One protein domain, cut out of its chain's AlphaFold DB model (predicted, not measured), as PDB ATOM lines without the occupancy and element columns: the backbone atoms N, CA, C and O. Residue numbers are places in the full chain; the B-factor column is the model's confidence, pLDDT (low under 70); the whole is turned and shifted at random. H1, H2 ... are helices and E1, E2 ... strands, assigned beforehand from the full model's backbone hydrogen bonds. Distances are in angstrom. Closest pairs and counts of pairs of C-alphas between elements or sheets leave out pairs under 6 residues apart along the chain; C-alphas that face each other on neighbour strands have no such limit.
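What this domain is: This is residues 449 to 568 of the 572 residues of an uncharacterized protein of Devosia enhydra (UniProt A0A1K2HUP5). With little regular structure, the domain forms two lobes: hairpin E1-E2 with H1 near its turn and H2 near its open end, and hairpin E3-E4 with H3 packed on it. Residues 503 to 514 link the lobes, and residues 547 to 568 return to E2. The 120 printed residues run H1 H2 E1 E2 H3 E3 E4, mixed class, 47 in named elements, both sheets antiparallel. It is only just compact, close to loose (radius of gyration of the C-alphas 16.1 A), spanning 46 by 31 by 24 A.

Where its parts are: H1 is 449 to 455, from C-alpha (298.767, 142.624, 413.611); H2 472 to 481, 14.3 A; E1 489 to 494, 16.2 A; E2 497 to 502, 16.8 A; H3 515 to 524, 14.4 A; E3 537 to 541; E4 544 to 546, ending at C-alpha (312.673, 119.029, 386.853).

How they stand to each other: N 492 and O 499 are 2.9 A apart in hairpin E1-E2, N 541 and O 544 2.8 A in E3-E4. Closest C-alphas are Cys 452 and Cys 493, 5.3 A, for H1 and E1; Arg 479 and Ile 502, 7.1 A, for H2 and E2; Cys 522 and Cys 540, 5.2 A, for H3 and E3. H1 and H3 are apart. In H1, H2 and H3 every O i to N i+4 pair is within hydrogen-bond range.

The domain as a whole: The farthest C-alphas, Ala 473 and Gly 542, are 46.7 A apart. The printed part has no cut. Links H1 to H2, E2 to H3 and H3 to E3 are long. No printed residue is under 70.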
ATOM      1  N   PHE A 449     298.896 143.501 412.442       93.38
ATOM      2  CA  PHE A 449     298.767 142.624 413.611       93.38
ATOM      3  C   PHE A 449     297.296 142.329 413.924       93.38
ATOM      4  O   PHE A 449     296.932 141.160 414.058       93.38
ATOM      5  N   ALA A 450     296.432 143.348 413.941       92.19
ATOM      6  CA  ALA A 450     294.982 143.186 414.029       92.19
ATOM      7  C   ALA A 450     294.412 142.334 412.881       92.19
ATOM      8  O   ALA A 450     293.567 141.472 413.133       92.19
ATOM      9  N   TYR A 451     294.902 142.506 411.644       92.00
ATOM     10  CA  TYR A 451     294.509 141.657 410.512       92.00
ATOM     11  C   TYR A 451     294.847 140.180 410.769       92.00
ATOM     12  O   TYR A 451     293.964 139.324 410.682       92.00
ATOM     13  N   CYS A 452     296.087 139.857 411.158       93.31
ATOM     14  CA  CYS A 452     296.468 138.469 411.446       93.31
ATOM     15  C   CYS A 452     295.772 137.885 412.680       93.31
ATOM     16  O   CYS A 452     295.477 136.691 412.693       93.31
ATOM     17  N   ALA A 453     295.456 138.699 413.687       93.12
ATOM     18  CA  ALA A 453     294.669 138.260 414.835       93.12
ATOM     19  C   ALA A 453     293.215 137.922 414.451       93.12
ATOM     20  O   ALA A 453     292.664 136.949 414.962       93.12
ATOM     21  N   ALA A 454     292.608 138.687 413.535       91.38
ATOM     22  CA  ALA A 454     291.228 138.490 413.088       91.38
ATOM     23  C   ALA A 454     291.067 137.391 412.021       91.38
ATOM     24  O   ALA A 454     290.048 136.706 412.000       91.38
ATOM     25  N   ARG A 455     292.054 137.225 411.128       88.81
ATOM     26  CA  ARG A 455     292.021 136.259 410.010       88.81
ATOM     27  C   ARG A 455     292.759 134.946 410.304       88.81
ATOM     28  O   ARG A 455     292.536 133.957 409.615       88.81
ATOM     29  N   GLY A 456     293.624 134.909 411.321       85.00
ATOM     30  CA  GLY A 456     294.313 133.709 411.811       85.00
ATOM     31  C   GLY A 456     295.385 133.151 410.868       85.00
ATOM     32  O   GLY A 456     296.583 133.345 411.093       85.00
ATOM     33  N   THR A 457     294.955 132.435 409.827       82.12
ATOM     34  CA  THR A 457     295.806 131.644 408.914       82.12
ATOM     35  C   THR A 457     295.685 132.064 407.444       82.12
ATOM     36  O   THR A 457     296.040 131.303 406.550       82.12
ATOM     37  N   ASP A 458     295.220 133.281 407.153       81.88
ATOM     38  CA  ASP A 458     295.266 133.821 405.787       81.88
ATOM     39  C   ASP A 458     296.695 134.247 405.415       81.88
ATOM     40  O   ASP A 458     297.117 135.391 405.599       81.88
ATOM     41  N   HIS A 459     297.463 133.299 404.871       82.81
ATOM     42  CA  HIS A 459     298.874 133.489 404.509       82.81
ATOM     43  C   HIS A 459     299.117 134.505 403.386       82.81
ATOM     44  O   HIS A 459     300.251 134.945 403.197       82.81
ATOM     45  N   ARG A 460     298.080 134.914 402.653       86.56
ATOM     46  CA  ARG A 460     298.157 136.039 401.723       86.56
ATOM     47  C   ARG A 460     297.268 137.171 402.245       86.56
ATOM     48  O   ARG A 460     296.051 136.993 402.233       86.56
ATOM     49  N   PRO A 461     297.830 138.310 402.692       87.62
ATOM     50  CA  PRO A 461     297.023 139.484 403.006       87.62
ATOM     51  C   PRO A 461     296.211 139.907 401.777       87.62
ATOM     52  O   PRO A 461     296.752 139.998 400.671       87.62
ATOM     53  N   ASP A 462     294.914 140.138 401.971       87.56
ATOM     54  CA  ASP A 462     294.019 140.629 400.926       87.56
ATOM     55  C   ASP A 462     294.214 142.150 400.767       87.56
ATOM     56  O   ASP A 462     293.928 142.897 401.709       87.56
ATOM     57  N   PRO A 463     294.690 142.642 399.604       83.94
ATOM     58  CA  PRO A 463     294.953 144.065 399.394       83.94
ATOM     59  C   PRO A 463     293.678 144.924 399.358       83.94
ATOM     60  O   PRO A 463     293.778 146.144 399.398       83.94
ATOM     61  N   SER A 464     292.481 144.327 399.299       85.50
ATOM     62  CA  SER A 464     291.214 145.055 399.457       85.50
ATOM     63  C   SER A 464     290.814 145.259 400.926       85.50
ATOM     64  O   SER A 464     290.025 146.154 401.234       85.50
ATOM     65  N   LEU A 465     291.375 144.458 401.840       85.00
ATOM     66  CA  LEU A 465     291.072 144.470 403.275       85.00
ATOM     67  C   LEU A 465     292.167 145.133 404.119       85.00
ATOM     68  O   LEU A 465     292.008 145.259 405.330       85.00
ATOM     69  N   ILE A 466     293.270 145.566 403.515       83.75
ATOM     70  CA  ILE A 466     294.382 146.244 404.188       83.75
ATOM     71  C   ILE A 466     294.669 147.546 403.453       83.75
ATOM     72  O   ILE A 466     294.947 147.540 402.260       83.75
ATOM     73  N   GLN A 467     294.632 148.660 404.185       75.12
ATOM     74  CA  GLN A 467     294.970 149.990 403.653       75.12
ATOM     75  C   GLN A 467     296.348 150.485 404.111       75.12
ATOM     76  O   GLN A 467     296.832 151.498 403.615       75.12
ATOM     77  N   ALA A 468     296.970 149.792 405.067       73.00
ATOM     78  CA  ALA A 468     298.268 150.149 405.616       73.00
ATOM     79  C   ALA A 468     299.373 149.243 405.058       73.00
ATOM     80  O   ALA A 468     299.351 148.024 405.248       73.00
ATOM     81  N   ASP A 469     300.380 149.863 404.444       78.75
ATOM     82  CA  ASP A 469     301.697 149.248 404.301       78.75
ATOM     83  C   ASP A 469     302.289 148.900 405.674       78.75
ATOM     84  O   ASP A 469     301.898 149.428 406.720       78.75
ATOM     85  N   LEU A 470     303.278 148.007 405.673       82.56
ATOM     86  CA  LEU A 470     303.952 147.605 406.900       82.56
ATOM     87  C   LEU A 470     304.623 148.826 407.573       82.56
ATOM     88  O   LEU A 470     305.369 149.536 406.892       82.56
ATOM     89  N   PRO A 471     304.434 149.068 408.890       85.44
ATOM     90  CA  PRO A 471     304.991 150.240 409.563       85.44
ATOM     91  C   PRO A 471     306.491 150.417 409.294       85.44
ATOM     92  O   PRO A 471     307.288 149.507 409.533       85.44
ATOM     93  N   LEU A 472     306.891 151.598 408.812       83.19
ATOM     94  CA  LEU A 472     308.239 151.829 408.275       83.19
ATOM     95  C   LEU A 472     309.361 151.466 409.265       83.19
ATOM     96  O   LEU A 472     310.374 150.903 408.858       83.19
ATOM     97  N   ALA A 473     309.158 151.704 410.566       78.56
ATOM     98  CA  ALA A 473     310.099 151.324 411.623       78.56
ATOM     99  C   ALA A 473     310.358 149.803 411.684       78.56
ATOM    100  O   ALA A 473     311.494 149.368 411.876       78.56
ATOM    101  N   MET A 474     309.333 148.975 411.457       82.50
ATOM    102  CA  MET A 474     309.482 147.520 411.374       82.50
ATOM    103  C   MET A 474     310.305 147.110 410.150       82.50
ATOM    104  O   MET A 474     311.217 146.287 410.269       82.50
ATOM    105  N   VAL A 475     310.016 147.704 408.989       83.75
ATOM    106  CA  VAL A 475     310.773 147.449 407.756       83.75
ATOM    107  C   VAL A 475     312.236 147.859 407.939       83.75
ATOM    108  O   VAL A 475     313.129 147.082 407.615       83.75
ATOM    109  N   GLN A 476     312.500 149.031 408.524       82.06
ATOM    110  CA  GLN A 476     313.854 149.518 408.804       82.06
ATOM    111  C   GLN A 476     314.634 148.579 409.733       82.06
ATOM    112  O   GLN A 476     315.753 148.202 409.392       82.06
ATOM    113  N   ASN A 477     314.041 148.123 410.841       77.50
ATOM    114  CA  ASN A 477     314.694 147.185 411.763       77.50
ATOM    115  C   ASN A 477     315.048 145.851 411.076       77.50
ATOM    116  O   ASN A 477     316.162 145.344 411.219       77.50
ATOM    117  N   LEU A 478     314.135 145.296 410.269       83.25
ATOM    118  CA  LEU A 478     314.381 144.071 409.495       83.25
ATOM    119  C   LEU A 478     315.456 144.254 408.415       83.25
ATOM    120  O   LEU A 478     316.289 143.367 408.216       83.25
ATOM    121  N   ARG A 479     315.465 145.406 407.736       83.19
ATOM    122  CA  ARG A 479     316.481 145.758 406.736       83.19
ATOM    123  C   ARG A 479     317.862 145.956 407.359       83.19
ATOM    124  O   ARG A 479     318.834 145.500 406.765       83.19
ATOM    125  N   GLN A 480     317.958 146.552 408.551       78.56
ATOM    126  CA  GLN A 480     319.213 146.655 409.309       78.56
ATOM    127  C   GLN A 480     319.751 145.264 409.679       78.56
ATOM    128  O   GLN A 480     320.893 144.952 409.350       78.56
ATOM    129  N   MET A 481     318.914 144.388 410.251       75.94
ATOM    130  CA  MET A 481     319.306 143.014 410.614       75.94
ATOM    131  C   MET A 481     319.731 142.137 409.420       75.94
ATOM    132  O   MET A 481     320.401 141.127 409.623       75.94
ATOM    133  N   ARG A 482     319.349 142.491 408.184       79.81
ATOM    134  CA  ARG A 482     319.727 141.772 406.949       79.81
ATOM    135  C   ARG A 482     320.664 142.550 406.013       79.81
ATOM    136  O   ARG A 482     320.937 142.066 404.919       79.81
ATOM    137  N   GLY A 483     321.138 143.737 406.398       82.38
ATOM    138  CA  GLY A 483     322.004 144.587 405.561       82.38
ATOM    139  C   GLY A 483     321.374 145.073 404.243       82.38
ATOM    140  O   GLY A 483     322.092 145.467 403.331       82.38
ATOM    141  N   ALA A 484     320.045 145.039 404.114       77.56
ATOM    142  CA  ALA A 484     319.326 145.165 402.842       77.56
ATOM    143  C   ALA A 484     318.477 146.451 402.783       77.56
ATOM    144  O   ALA A 484     317.249 146.400 402.802       77.56
ATOM    145  N   MET A 485     319.122 147.623 402.765       72.88
ATOM    146  CA  MET A 485     318.470 148.915 403.061       72.88
ATOM    147  C   MET A 485     317.384 149.386 402.071       72.88
ATOM    148  O   MET A 485     316.483 150.115 402.493       72.88
ATOM    149  N   SER A 486     317.415 148.964 400.804       81.25
ATOM    150  CA  SER A 486     316.410 149.318 399.780       81.25
ATOM    151  C   SER A 486     315.377 148.220 399.500       81.25
ATOM    152  O   SER A 486     314.246 148.529 399.133       81.25
ATOM    153  N   ALA A 487     315.724 146.946 399.708       84.50
ATOM    154  CA  ALA A 487     314.948 145.801 399.223       84.50
ATOM    155  C   ALA A 487     313.474 145.804 399.701       84.50
ATOM    156  O   ALA A 487     313.213 146.075 400.885       84.50
ATOM    157  N   PRO A 488     312.495 145.510 398.820       88.56
ATOM    158  CA  PRO A 488     311.082 145.529 399.182       88.56
ATOM    159  C   PRO A 488     310.758 144.469 400.244       88.56
ATOM    160  O   PRO A 488     311.424 143.437 400.356       88.56
ATOM    161  N   ALA A 489     309.747 144.750 401.062       91.00
ATOM    162  CA  ALA A 489     309.317 143.877 402.147       91.00
ATOM    163  C   ALA A 489     307.941 143.290 401.823       91.00
ATOM    164  O   ALA A 489     306.983 144.031 401.621       91.00
ATOM    165  N   ARG A 490     307.833 141.960 401.822       92.12
ATOM    166  CA  ARG A 490     306.548 141.253 401.779       92.12
ATOM    167  C   ARG A 490     306.201 140.741 403.167       92.12
ATOM    168  O   ARG A 490     307.092 140.392 403.940       92.12
ATOM    169  N   TRP A 491     304.914 140.639 403.472       93.19
ATOM    170  CA  TRP A 491     304.438 140.115 404.747       93.19
ATOM    171  C   TRP A 491     303.314 139.092 404.564       93.19
ATOM    172  O   TRP A 491     302.676 139.033 403.511       93.19
ATOM    173  N   ARG A 492     303.113 138.258 405.584       93.69
ATOM    174  CA  ARG A 492     302.043 137.258 405.666       93.69
ATOM    175  C   ARG A 492     301.581 137.058 407.099       93.69
ATOM    176  O   ARG A 492     302.339 137.332 408.028       93.69
ATOM    177  N   CYS A 493     300.390 136.500 407.270       94.44
ATOM    178  CA  CYS A 493     300.011 135.875 408.529       94.44
ATOM    179  C   CYS A 493     300.505 134.425 408.570       94.44
ATOM    180  O   CYS A 493     300.571 133.762 407.538       94.44
ATOM    181  N   ALA A 494     300.853 133.933 409.753       94.25
ATOM    182  CA  ALA A 494     300.915 132.510 410.086       94.25
ATOM    183  C   ALA A 494     300.762 132.375 411.606       94.25
ATOM    184  O   ALA A 494     301.277 133.215 412.340       94.25
ATOM    185  N   ASP A 495     300.046 131.359 412.088       92.69
ATOM    186  CA  ASP A 495     299.824 131.117 413.525       92.69
ATOM    187  C   ASP A 495     299.320 132.363 414.298       92.69
ATOM    188  O   ASP A 495     299.783 132.655 415.406       92.69
ATOM    189  N   SER A 496     298.426 133.146 413.675       91.94
ATOM    190  CA  SER A 496     297.932 134.456 414.146       91.94
ATOM    191  C   SER A 496     299.010 135.528 414.400       91.94
ATOM    192  O   SER A 496     298.767 136.505 415.107       91.94
ATOM    193  N   LYS A 497     300.205 135.383 413.813       93.88
ATOM    194  CA  LYS A 497     301.325 136.338 413.881       93.88
ATOM    195  C   LYS A 497     301.633 136.907 412.501       93.88
ATOM    196  O   LYS A 497     301.500 136.218 411.491       93.88
ATOM    197  N   VAL A 498     302.132 138.141 412.471       94.19
ATOM    198  CA  VAL A 498     302.747 138.717 411.270       94.19
ATOM    199  C   VAL A 498     304.133 138.096 411.080       94.19
ATOM    200  O   VAL A 498     304.923 138.004 412.020       94.19
ATOM    201  N   TYR A 499     304.448 137.707 409.852       94.75
ATOM    202  CA  TYR A 499     305.781 137.317 409.404       94.75
ATOM    203  C   TYR A 499     306.186 138.177 408.210       94.75
ATOM    204  O   TYR A 499     305.361 138.475 407.350       94.75
ATOM    205  N   VAL A 500     307.465 138.540 408.124       94.38
ATOM    206  CA  VAL A 500     307.989 139.464 407.108       94.38
ATOM    207  C   VAL A 500     309.203 138.859 406.411       94.38
ATOM    208  O   VAL A 500     310.054 138.233 407.044       94.38
ATOM    209  N   CYS A 501     309.296 139.060 405.104       94.19
ATOM    210  CA  CYS A 501     310.407 138.639 404.265       94.19
ATOM    211  C   CYS A 501     310.915 139.841 403.463       94.19
ATOM    212  O   CYS A 501     310.142 140.528 402.796       94.19
ATOM    213  N   ILE A 502     312.221 140.103 403.553       92.81
ATOM    214  CA  ILE A 502     312.902 141.126 402.752       92.81
ATOM    215  C   ILE A 502     313.380 140.476 401.454       92.81
ATOM    216  O   ILE A 502     314.148 139.511 401.487       92.81
ATOM    217  N   GLU A 503     312.912 140.995 400.326       89.75
ATOM    218  CA  GLU A 503     313.063 140.403 399.001       89.75
ATOM    219  C   GLU A 503     314.388 140.824 398.358       89.75
ATOM    220  O   GLU A 503     314.457 141.702 397.505       89.75
ATOM    221  N   THR A 504     315.476 140.183 398.791       83.38
ATOM    222  CA  THR A 504     316.818 140.365 398.207       83.38
ATOM    223  C   THR A 504     316.971 139.714 396.828       83.38
ATOM    224  O   THR A 504     317.920 140.007 396.107       83.38
ATOM    225  N   SER A 505     316.053 138.818 396.459       75.94
ATOM    226  CA  SER A 505     315.922 138.214 395.129       75.94
ATOM    227  C   SER A 505     314.479 137.730 394.929       75.94
ATOM    228  O   SER A 505     313.871 137.189 395.857       75.94
ATOM    229  N   GLY A 506     313.921 137.931 393.727       74.56
ATOM    230  CA  GLY A 506     312.463 137.965 393.492       74.56
ATOM    231  C   GLY A 506     311.654 136.687 393.782       74.56
ATOM    232  O   GLY A 506     310.422 136.702 393.805       74.56
ATOM    233  N   ALA A 507     312.329 135.561 394.019       87.88
ATOM    234  CA  ALA A 507     311.681 134.299 394.359       87.88
ATOM    235  C   ALA A 507     311.584 134.045 395.875       87.88
ATOM    236  O   ALA A 507     310.639 133.399 396.312       87.88
ATOM    237  N   VAL A 508     312.502 134.562 396.700       92.94
ATOM    238  CA  VAL A 508     312.669 134.124 398.106       92.94
ATOM    239  C   VAL A 508     311.458 134.438 398.999       92.94
ATOM    240  O   VAL A 508     311.159 133.676 399.918       92.94
ATOM    241  N   CYS A 509     310.725 135.515 398.702       93.81
ATOM    242  CA  CYS A 509     309.506 135.916 399.419       93.81
ATOM    243  C   CYS A 509     308.200 135.535 398.691       93.81
ATOM    244  O   CYS A 509     307.128 136.047 399.021       93.81
ATOM    245  N   SER A 510     308.273 134.666 397.682       93.56
ATOM    246  CA  SER A 510     307.112 134.158 396.940       93.56
ATOM    247  C   SER A 510     306.631 132.808 397.497       93.56
ATOM    248  O   SER A 510     307.288 132.190 398.334       93.56
ATOM    249  N   VAL A 511     305.465 132.350 397.033       94.31
ATOM    250  CA  VAL A 511     305.009 130.963 397.222       94.31
ATOM    251  C   VAL A 511     305.767 130.066 396.242       94.31
ATOM    252  O   VAL A 511     305.947 130.432 395.080       94.31
ATOM    253  N   THR A 512     306.207 128.895 396.694       95.31
ATOM    254  CA  THR A 512     306.780 127.859 395.826       95.31
ATOM    255  C   THR A 512     305.655 127.239 395.002       95.31
ATOM    256  O   THR A 512     304.669 126.805 395.600       95.31
ATOM    257  N   PRO A 513     305.756 127.186 393.661       95.56
ATOM    258  CA  PRO A 513     304.699 126.608 392.840       95.56
ATOM    259  C   PRO A 513     304.498 125.134 393.201       95.56
ATOM    260  O   PRO A 513     305.465 124.388 393.357       95.56
ATOM    261  N   ASN A 514     303.244 124.706 393.333       94.44
ATOM    262  CA  ASN A 514     302.937 123.300 393.585       94.44
ATOM    263  C   ASN A 514     303.176 122.450 392.318       94.44
ATOM    264  O   ASN A 514     303.273 122.977 391.208       94.44
ATOM    265  N   ALA A 515     303.243 121.123 392.462       94.25
ATOM    266  CA  ALA A 515     303.568 120.232 391.345       94.25
ATOM    267  C   ALA A 515     302.632 120.400 390.127       94.25
ATOM    268  O   ALA A 515     303.100 120.358 388.990       94.25
ATOM    269  N   GLN A 516     301.335 120.655 390.337       96.62
ATOM    270  CA  GLN A 516     300.379 120.895 389.248       96.62
ATOM    271  C   GLN A 516     300.662 122.219 388.521       96.62
ATOM    272  O   GLN A 516     300.650 122.259 387.293       96.62
ATOM    273  N   GLN A 517     300.980 123.287 389.259       96.81
ATOM    274  CA  GLN A 517     301.379 124.584 388.700       96.81
ATOM    275  C   GLN A 517     302.693 124.476 387.912       96.81
ATOM    276  O   GLN A 517     302.801 125.043 386.826       96.81
ATOM    277  N   MET A 518     303.666 123.708 388.415       97.50
ATOM    278  CA  MET A 518     304.928 123.442 387.715       97.50
ATOM    279  C   MET A 518     304.703 122.658 386.411       97.50
ATOM    280  O   MET A 518     305.263 123.018 385.376       97.50
ATOM    281  N   ILE A 519     303.842 121.631 386.428       97.94
ATOM    282  CA  ILE A 519     303.457 120.864 385.230       97.94
ATOM    283  C   ILE A 519     302.741 121.760 384.211       97.94
ATOM    284  O   ILE A 519     303.145 121.794 383.051       97.94
ATOM    285  N   ALA A 520     301.725 122.520 384.629       98.00
ATOM    286  CA  ALA A 520     300.978 123.416 383.744       98.00
ATOM    287  C   ALA A 520     301.884 124.490 383.114       98.00
ATOM    288  O   ALA A 520     301.778 124.778 381.920       98.00
ATOM    289  N   TYR A 521     302.834 125.031 383.885       98.25
ATOM    290  CA  TYR A 521     303.830 125.964 383.367       98.25
ATOM    291  C   TYR A 521     304.729 125.315 382.304       98.25
ATOM    292  O   TYR A 521     304.924 125.917 381.250       98.25
ATOM    293  N   CYS A 522     305.225 124.091 382.521       98.50
ATOM    294  CA  CYS A 522     306.051 123.386 381.532       98.50
ATOM    295  C   CYS A 522     305.276 122.914 380.295       98.50
ATOM    296  O   CYS A 522     305.848 122.854 379.210       98.50
ATOM    297  N   GLN A 523     303.982 122.609 380.422       98.31
ATOM    298  CA  GLN A 523     303.111 122.326 379.276       98.31
ATOM    299  C   GLN A 523     302.954 123.554 378.367       98.31
ATOM    300  O   GLN A 523     302.990 123.412 377.148       98.31
ATOM    301  N   ALA A 524     302.827 124.752 378.946       98.38
ATOM    302  CA  ALA A 524     302.768 126.010 378.200       98.38
ATOM    303  C   ALA A 524     304.146 126.529 377.736       98.38
ATOM    304  O   ALA A 524     304.224 127.210 376.717       98.38
ATOM    305  N   ASN A 525     305.226 126.217 378.462       98.19
ATOM    306  CA  ASN A 525     306.576 126.747 378.231       98.19
ATOM    307  C   ASN A 525     307.625 125.609 378.175       98.19
ATOM    308  O   ASN A 525     308.502 125.525 379.045       98.19
ATOM    309  N   PRO A 526     307.539 124.692 377.192       98.19
ATOM    310  CA  PRO A 526     308.420 123.533 377.125       98.19
ATOM    311  C   PRO A 526     309.873 123.938 376.851       98.19
ATOM    312  O   PRO A 526     310.158 124.717 375.944       98.19
ATOM    313  N   GLY A 527     310.813 123.370 377.611       96.94
ATOM    314  CA  GLY A 527     312.249 123.625 377.444       96.94
ATOM    315  C   GLY A 527     312.810 124.810 378.242       96.94
ATOM    316  O   GLY A 527     314.030 124.993 378.244       96.94
ATOM    317  N   THR A 528     311.974 125.593 378.937       98.25
ATOM    318  CA  THR A 528     312.418 126.716 379.786       98.25
ATOM    319  C   THR A 528     313.367 126.240 380.890       98.25
ATOM    320  O   THR A 528     313.128 125.223 381.539       98.25
ATOM    321  N   ARG A 529     314.454 126.979 381.134       97.62
ATOM    322  CA  ARG A 529     315.483 126.651 382.139       97.62
ATOM    323  C   ARG A 529     315.644 127.778 383.150       97.62
ATOM    324  O   ARG A 529     315.297 128.915 382.853       97.62
ATOM    325  N   ASN A 530     316.236 127.461 384.301       95.50
ATOM    326  CA  ASN A 530     316.595 128.424 385.346       95.50
ATOM    327  C   ASN A 530     315.391 129.252 385.838       95.50
ATOM    328  O   ASN A 530     315.499 130.455 386.071       95.50
ATOM    329  N   ILE A 531     314.246 128.594 386.014       95.94
ATOM    330  CA  ILE A 531     313.064 129.177 386.643       95.94
ATOM    331  C   ILE A 531     313.353 129.267 388.144       95.94
ATOM    332  O   ILE A 531     313.718 128.273 388.772       95.94
ATOM    333  N   ALA A 532     313.233 130.459 388.725       94.75
ATOM    334  CA  ALA A 532     313.513 130.665 390.141       94.75
ATOM    335  C   ALA A 532     312.329 130.227 391.023       94.75
ATOM    336  O   ALA A 532     311.166 130.463 390.691       94.75
ATOM    337  N   ALA A 533     312.631 129.625 392.171       95.12
ATOM    338  CA  ALA A 533     311.681 129.279 393.226       95.12
ATOM    339  C   ALA A 533     312.234 129.721 394.600       95.12
ATOM    340  O   ALA A 533     313.434 129.960 394.727       95.12
ATOM    341  N   PRO A 534     311.407 129.825 395.658       93.19
ATOM    342  CA  PRO A 534     311.894 130.209 396.985       93.19
ATOM    343  C   PRO A 534     312.958 129.249 397.541       93.19
ATOM    344  O   PRO A 534     313.838 129.669 398.289       93.19
ATOM    345  N   GLY A 535     312.880 127.959 397.188       89.00
ATOM    346  CA  GLY A 535     313.815 126.926 397.635       89.00
ATOM    347  C   GLY A 535     315.121 126.820 396.838       89.00
ATOM    348  O   GLY A 535     316.105 126.345 397.403       89.00
ATOM    349  N   GLY A 536     315.141 127.274 395.580       92.88
ATOM    350  CA  GLY A 536     316.231 127.033 394.629       92.88
ATOM    351  C   GLY A 536     315.794 127.245 393.174       92.88
ATOM    352  O   GLY A 536     315.020 128.164 392.895       92.88
ATOM    353  N   MET A 537     316.280 126.423 392.242       95.00
ATOM    354  CA  MET A 537     316.047 126.594 390.797       95.00
ATOM    355  C   MET A 537     315.364 125.368 390.183       95.00
ATOM    356  O   MET A 537     315.533 124.255 390.661       95.00
ATOM    357  N   TRP A 538     314.609 125.539 389.096       96.81
ATOM    358  CA  TRP A 538     314.012 124.422 388.350       96.81
ATOM    359  C   TRP A 538     313.946 124.682 386.839       96.81
ATOM    360  O   TRP A 538     314.212 125.787 386.357       96.81
ATOM    361  N   SER A 539     313.634 123.643 386.070       98.00
ATOM    362  CA  SER A 539     313.525 123.693 384.609       98.00
ATOM    363  C   SER A 539     312.401 122.804 384.078       98.00
ATOM    364  O   SER A 539     311.848 121.979 384.799       98.00
ATOM    365  N   CYS A 540     312.081 122.967 382.799       98.56
ATOM    366  CA  CYS A 540     311.096 122.192 382.061       98.56
ATOM    367  C   CYS A 540     311.792 121.317 381.013       98.56
ATOM    368  O   CYS A 540     312.272 121.816 379.994       98.56
ATOM    369  N   GLU A 541     311.832 120.006 381.234       98.12
ATOM    370  CA  GLU A 541     312.285 119.036 380.236       98.12
ATOM    371  C   GLU A 541     311.086 118.606 379.386       98.12
ATOM    372  O   GLU A 541     310.297 117.725 379.738       98.12
ATOM    373  N   GLY A 542     310.884 119.338 378.286       97.31
ATOM    374  CA  GLY A 542     309.609 119.333 377.575       97.31
ATOM    375  C   GLY A 542     308.488 119.782 378.518       97.31
ATOM    376  O   GLY A 542     308.620 120.796 379.198       97.31
ATOM    377  N   ALA A 543     307.414 118.996 378.594       97.38
ATOM    378  CA  ALA A 543     306.268 119.260 379.466       97.38
ATOM    379  C   ALA A 543     306.461 118.830 380.941       97.38
ATOM    380  O   ALA A 543     305.514 118.927 381.724       97.38
ATOM    381  N   ARG A 544     307.637 118.318 381.338       98.00
ATOM    382  CA  ARG A 544     307.894 117.827 382.706       98.00
ATOM    383  C   ARG A 544     308.732 118.825 383.512       98.00
ATOM    384  O   ARG A 544     309.804 119.199 383.039       98.00
ATOM    385  N   PRO A 545     308.314 119.221 384.727       98.12
ATOM    386  CA  PRO A 545     309.169 119.989 385.617       98.12
ATOM    387  C   PRO A 545     310.274 119.104 386.201       98.12
ATOM    388  O   PRO A 545     310.040 117.950 386.560       98.12
ATOM    389  N   VAL A 546     311.472 119.669 386.315       97.88
ATOM    390  CA  VAL A 546     312.673 119.029 386.853       97.88
ATOM    391  C   VAL A 546     313.316 119.972 387.864       97.88
ATOM    392  O   VAL A 546     313.634 121.119 387.546       97.88
ATOM    393  N   ILE A 547     313.501 119.474 389.084       96.50
ATOM    394  CA  ILE A 547     314.283 120.114 390.147       96.50
ATOM    395  C   ILE A 547     315.684 119.466 390.129       96.50
ATOM    396  O   ILE A 547     315.761 118.243 389.973       96.50
ATOM    397  N   PRO A 548     316.789 120.226 390.256       95.94
ATOM    398  CA  PRO A 548     318.144 119.680 390.273       95.94
ATOM    399  C   PRO A 548     318.335 118.594 391.337       95.94
ATOM    400  O   PRO A 548     317.895 118.721 392.480       95.94
ATOM    401  N   ALA A 549     319.027 117.515 390.968       94.75
ATOM    402  CA  ALA A 549     319.248 116.384 391.861       94.75
ATOM    403  C   ALA A 549     320.033 116.810 393.118       94.75
ATOM    404  O   ALA A 549     321.165 117.280 393.024       94.75
ATOM    405  N   GLY A 550     319.427 116.613 394.291       92.50
ATOM    406  CA  GLY A 550     319.989 117.013 395.585       92.50
ATOM    407  C   GLY A 550     319.463 118.345 396.129       92.50
ATOM    408  O   GLY A 550     319.682 118.622 397.308       92.50
ATOM    409  N   GLU A 551     318.722 119.141 395.347       91.88
ATOM    410  CA  GLU A 551     317.942 120.239 395.922       91.88
ATOM    411  C   GLU A 551     316.750 119.683 396.715       91.88
ATOM    412  O   GLU A 551     315.917 118.937 396.202       91.88
ATOM    413  N   VAL A 552     316.657 120.089 397.980       90.38
ATOM    414  CA  VAL A 552     315.463 119.931 398.812       90.38
ATOM    415  C   VAL A 552     314.935 121.328 399.091       90.38
ATOM    416  O   VAL A 552     315.682 122.197 399.540       90.38
ATOM    417  N   TRP A 553     313.648 121.551 398.839       92.25
ATOM    418  CA  TRP A 553     312.974 122.815 399.119       92.25
ATOM    419  C   TRP A 553     312.155 122.674 400.413       92.25
ATOM    420  O   TRP A 553     311.017 122.208 400.356       92.25
ATOM    421  N   PRO A 554     312.705 123.026 401.595       93.38
ATOM    422  CA  PRO A 554     311.984 122.922 402.860       93.38
ATOM    423  C   PRO A 554     310.945 124.044 402.951       93.38
ATOM    424  O   PRO A 554     311.225 125.118 403.480       93.38
ATOM    425  N   VAL A 555     309.766 123.809 402.386       93.88
ATOM    426  CA  VAL A 555     308.607 124.706 402.451       93.88
ATOM    427  C   VAL A 555     307.698 124.346 403.625       93.88
ATOM    428  O   VAL A 555     307.686 123.203 404.080       93.88
ATOM    429  N   ASP A 556     306.928 125.314 404.117       93.88
ATOM    430  CA  ASP A 556     305.775 125.028 404.972       93.88
ATOM    431  C   ASP A 556     304.576 124.496 404.164       93.88
ATOM    432  O   ASP A 556     304.610 124.417 402.933       93.88
ATOM    433  N   ALA A 557     303.492 124.153 404.868       92.25
ATOM    434  CA  ALA A 557     302.243 123.645 404.289       92.25
ATOM    435  C   ALA A 557     301.576 124.592 403.264       92.25
ATOM    436  O   ALA A 557     300.643 124.189 402.576       92.25
ATOM    437  N   TYR A 558     302.063 125.830 403.140       91.62
ATOM    438  CA  TYR A 558     301.547 126.867 402.247       91.62
ATOM    439  C   TYR A 558     302.563 127.248 401.154       91.62
ATOM    440  O   TYR A 558     302.387 128.243 400.451       91.62
ATOM    441  N   GLY A 559     303.633 126.459 400.999       93.50
ATOM    442  CA  GLY A 559     304.641 126.617 399.952       93.50
ATOM    443  C   GLY A 559     305.690 127.699 400.227       93.50
ATOM    444  O   GLY A 559     306.516 127.969 399.354       93.50
ATOM    445  N   TYR A 560     305.710 128.332 401.400       94.88
ATOM    446  CA  TYR A 560     306.702 129.361 401.721       94.88
ATOM    447  C   TYR A 560     307.951 128.749 402.367       94.88
ATOM    448  O   TYR A 560     307.852 127.878 403.223       94.88
ATOM    449  N   LEU A 561     309.140 129.242 402.007       95.06
ATOM    450  CA  LEU A 561     310.424 128.826 402.592       95.06
ATOM    451  C   LEU A 561     310.595 129.415 404.015       95.06
ATOM    452  O   LEU A 561     310.922 130.600 404.112       95.06
ATOM    453  N   PRO A 562     310.462 128.670 405.135       94.94
ATOM    454  CA  PRO A 562     310.317 129.273 406.467       94.94
ATOM    455  C   PRO A 562     311.507 130.139 406.894       94.94
ATOM    456  O   PRO A 562     311.306 131.234 407.407       94.94
ATOM    457  N   ARG A 563     312.743 129.719 406.577       93.88
ATOM    458  CA  ARG A 563     313.983 130.484 406.850       93.88
ATOM    459  C   ARG A 563     314.022 131.883 406.210       93.88
ATOM    460  O   ARG A 563     314.801 132.729 406.642       93.88
ATOM    461  N   ALA A 564     313.211 132.139 405.180       93.31
ATOM    462  CA  ALA A 564     313.114 133.454 404.552       93.31
ATOM    463  C   ALA A 564     312.316 134.455 405.408       93.31
ATOM    464  O   ALA A 564     312.600 135.656 405.358       93.31
ATOM    465  N   TRP A 565     311.382 133.970 406.229       94.50
ATOM    466  CA  TRP A 565     310.403 134.761 406.971       94.50
ATOM    467  C   TRP A 565     310.819 134.959 408.432       94.50
ATOM    468  O   TRP A 565     311.110 134.003 409.145       94.50
ATOM    469  N   VAL A 566     310.812 136.207 408.896       94.38
ATOM    470  CA  VAL A 566     311.081 136.577 410.295       94.38
ATOM    471  C   VAL A 566     309.759 136.926 410.969       94.38
ATOM    472  O   VAL A 566     308.957 137.662 410.394       94.38
ATOM    473  N   ALA A 567     309.522 136.412 412.177       94.00
ATOM    474  CA  ALA A 567     308.358 136.797 412.969       94.00
ATOM    475  C   ALA A 567     308.447 138.284 413.349       94.00
ATOM    476  O   ALA A 567     309.464 138.748 413.864       94.00
ATOM    477  N   ALA A 568     307.375 139.022 413.095       92.06
ATOM    478  CA  ALA A 568     307.248 140.428 413.436       92.06
ATOM    479  C   ALA A 568     306.617 140.595 414.827       92.06
ATOM    480  O   ALA A 568     305.678 139.886 415.186       92.06
TER     481      ALA A 568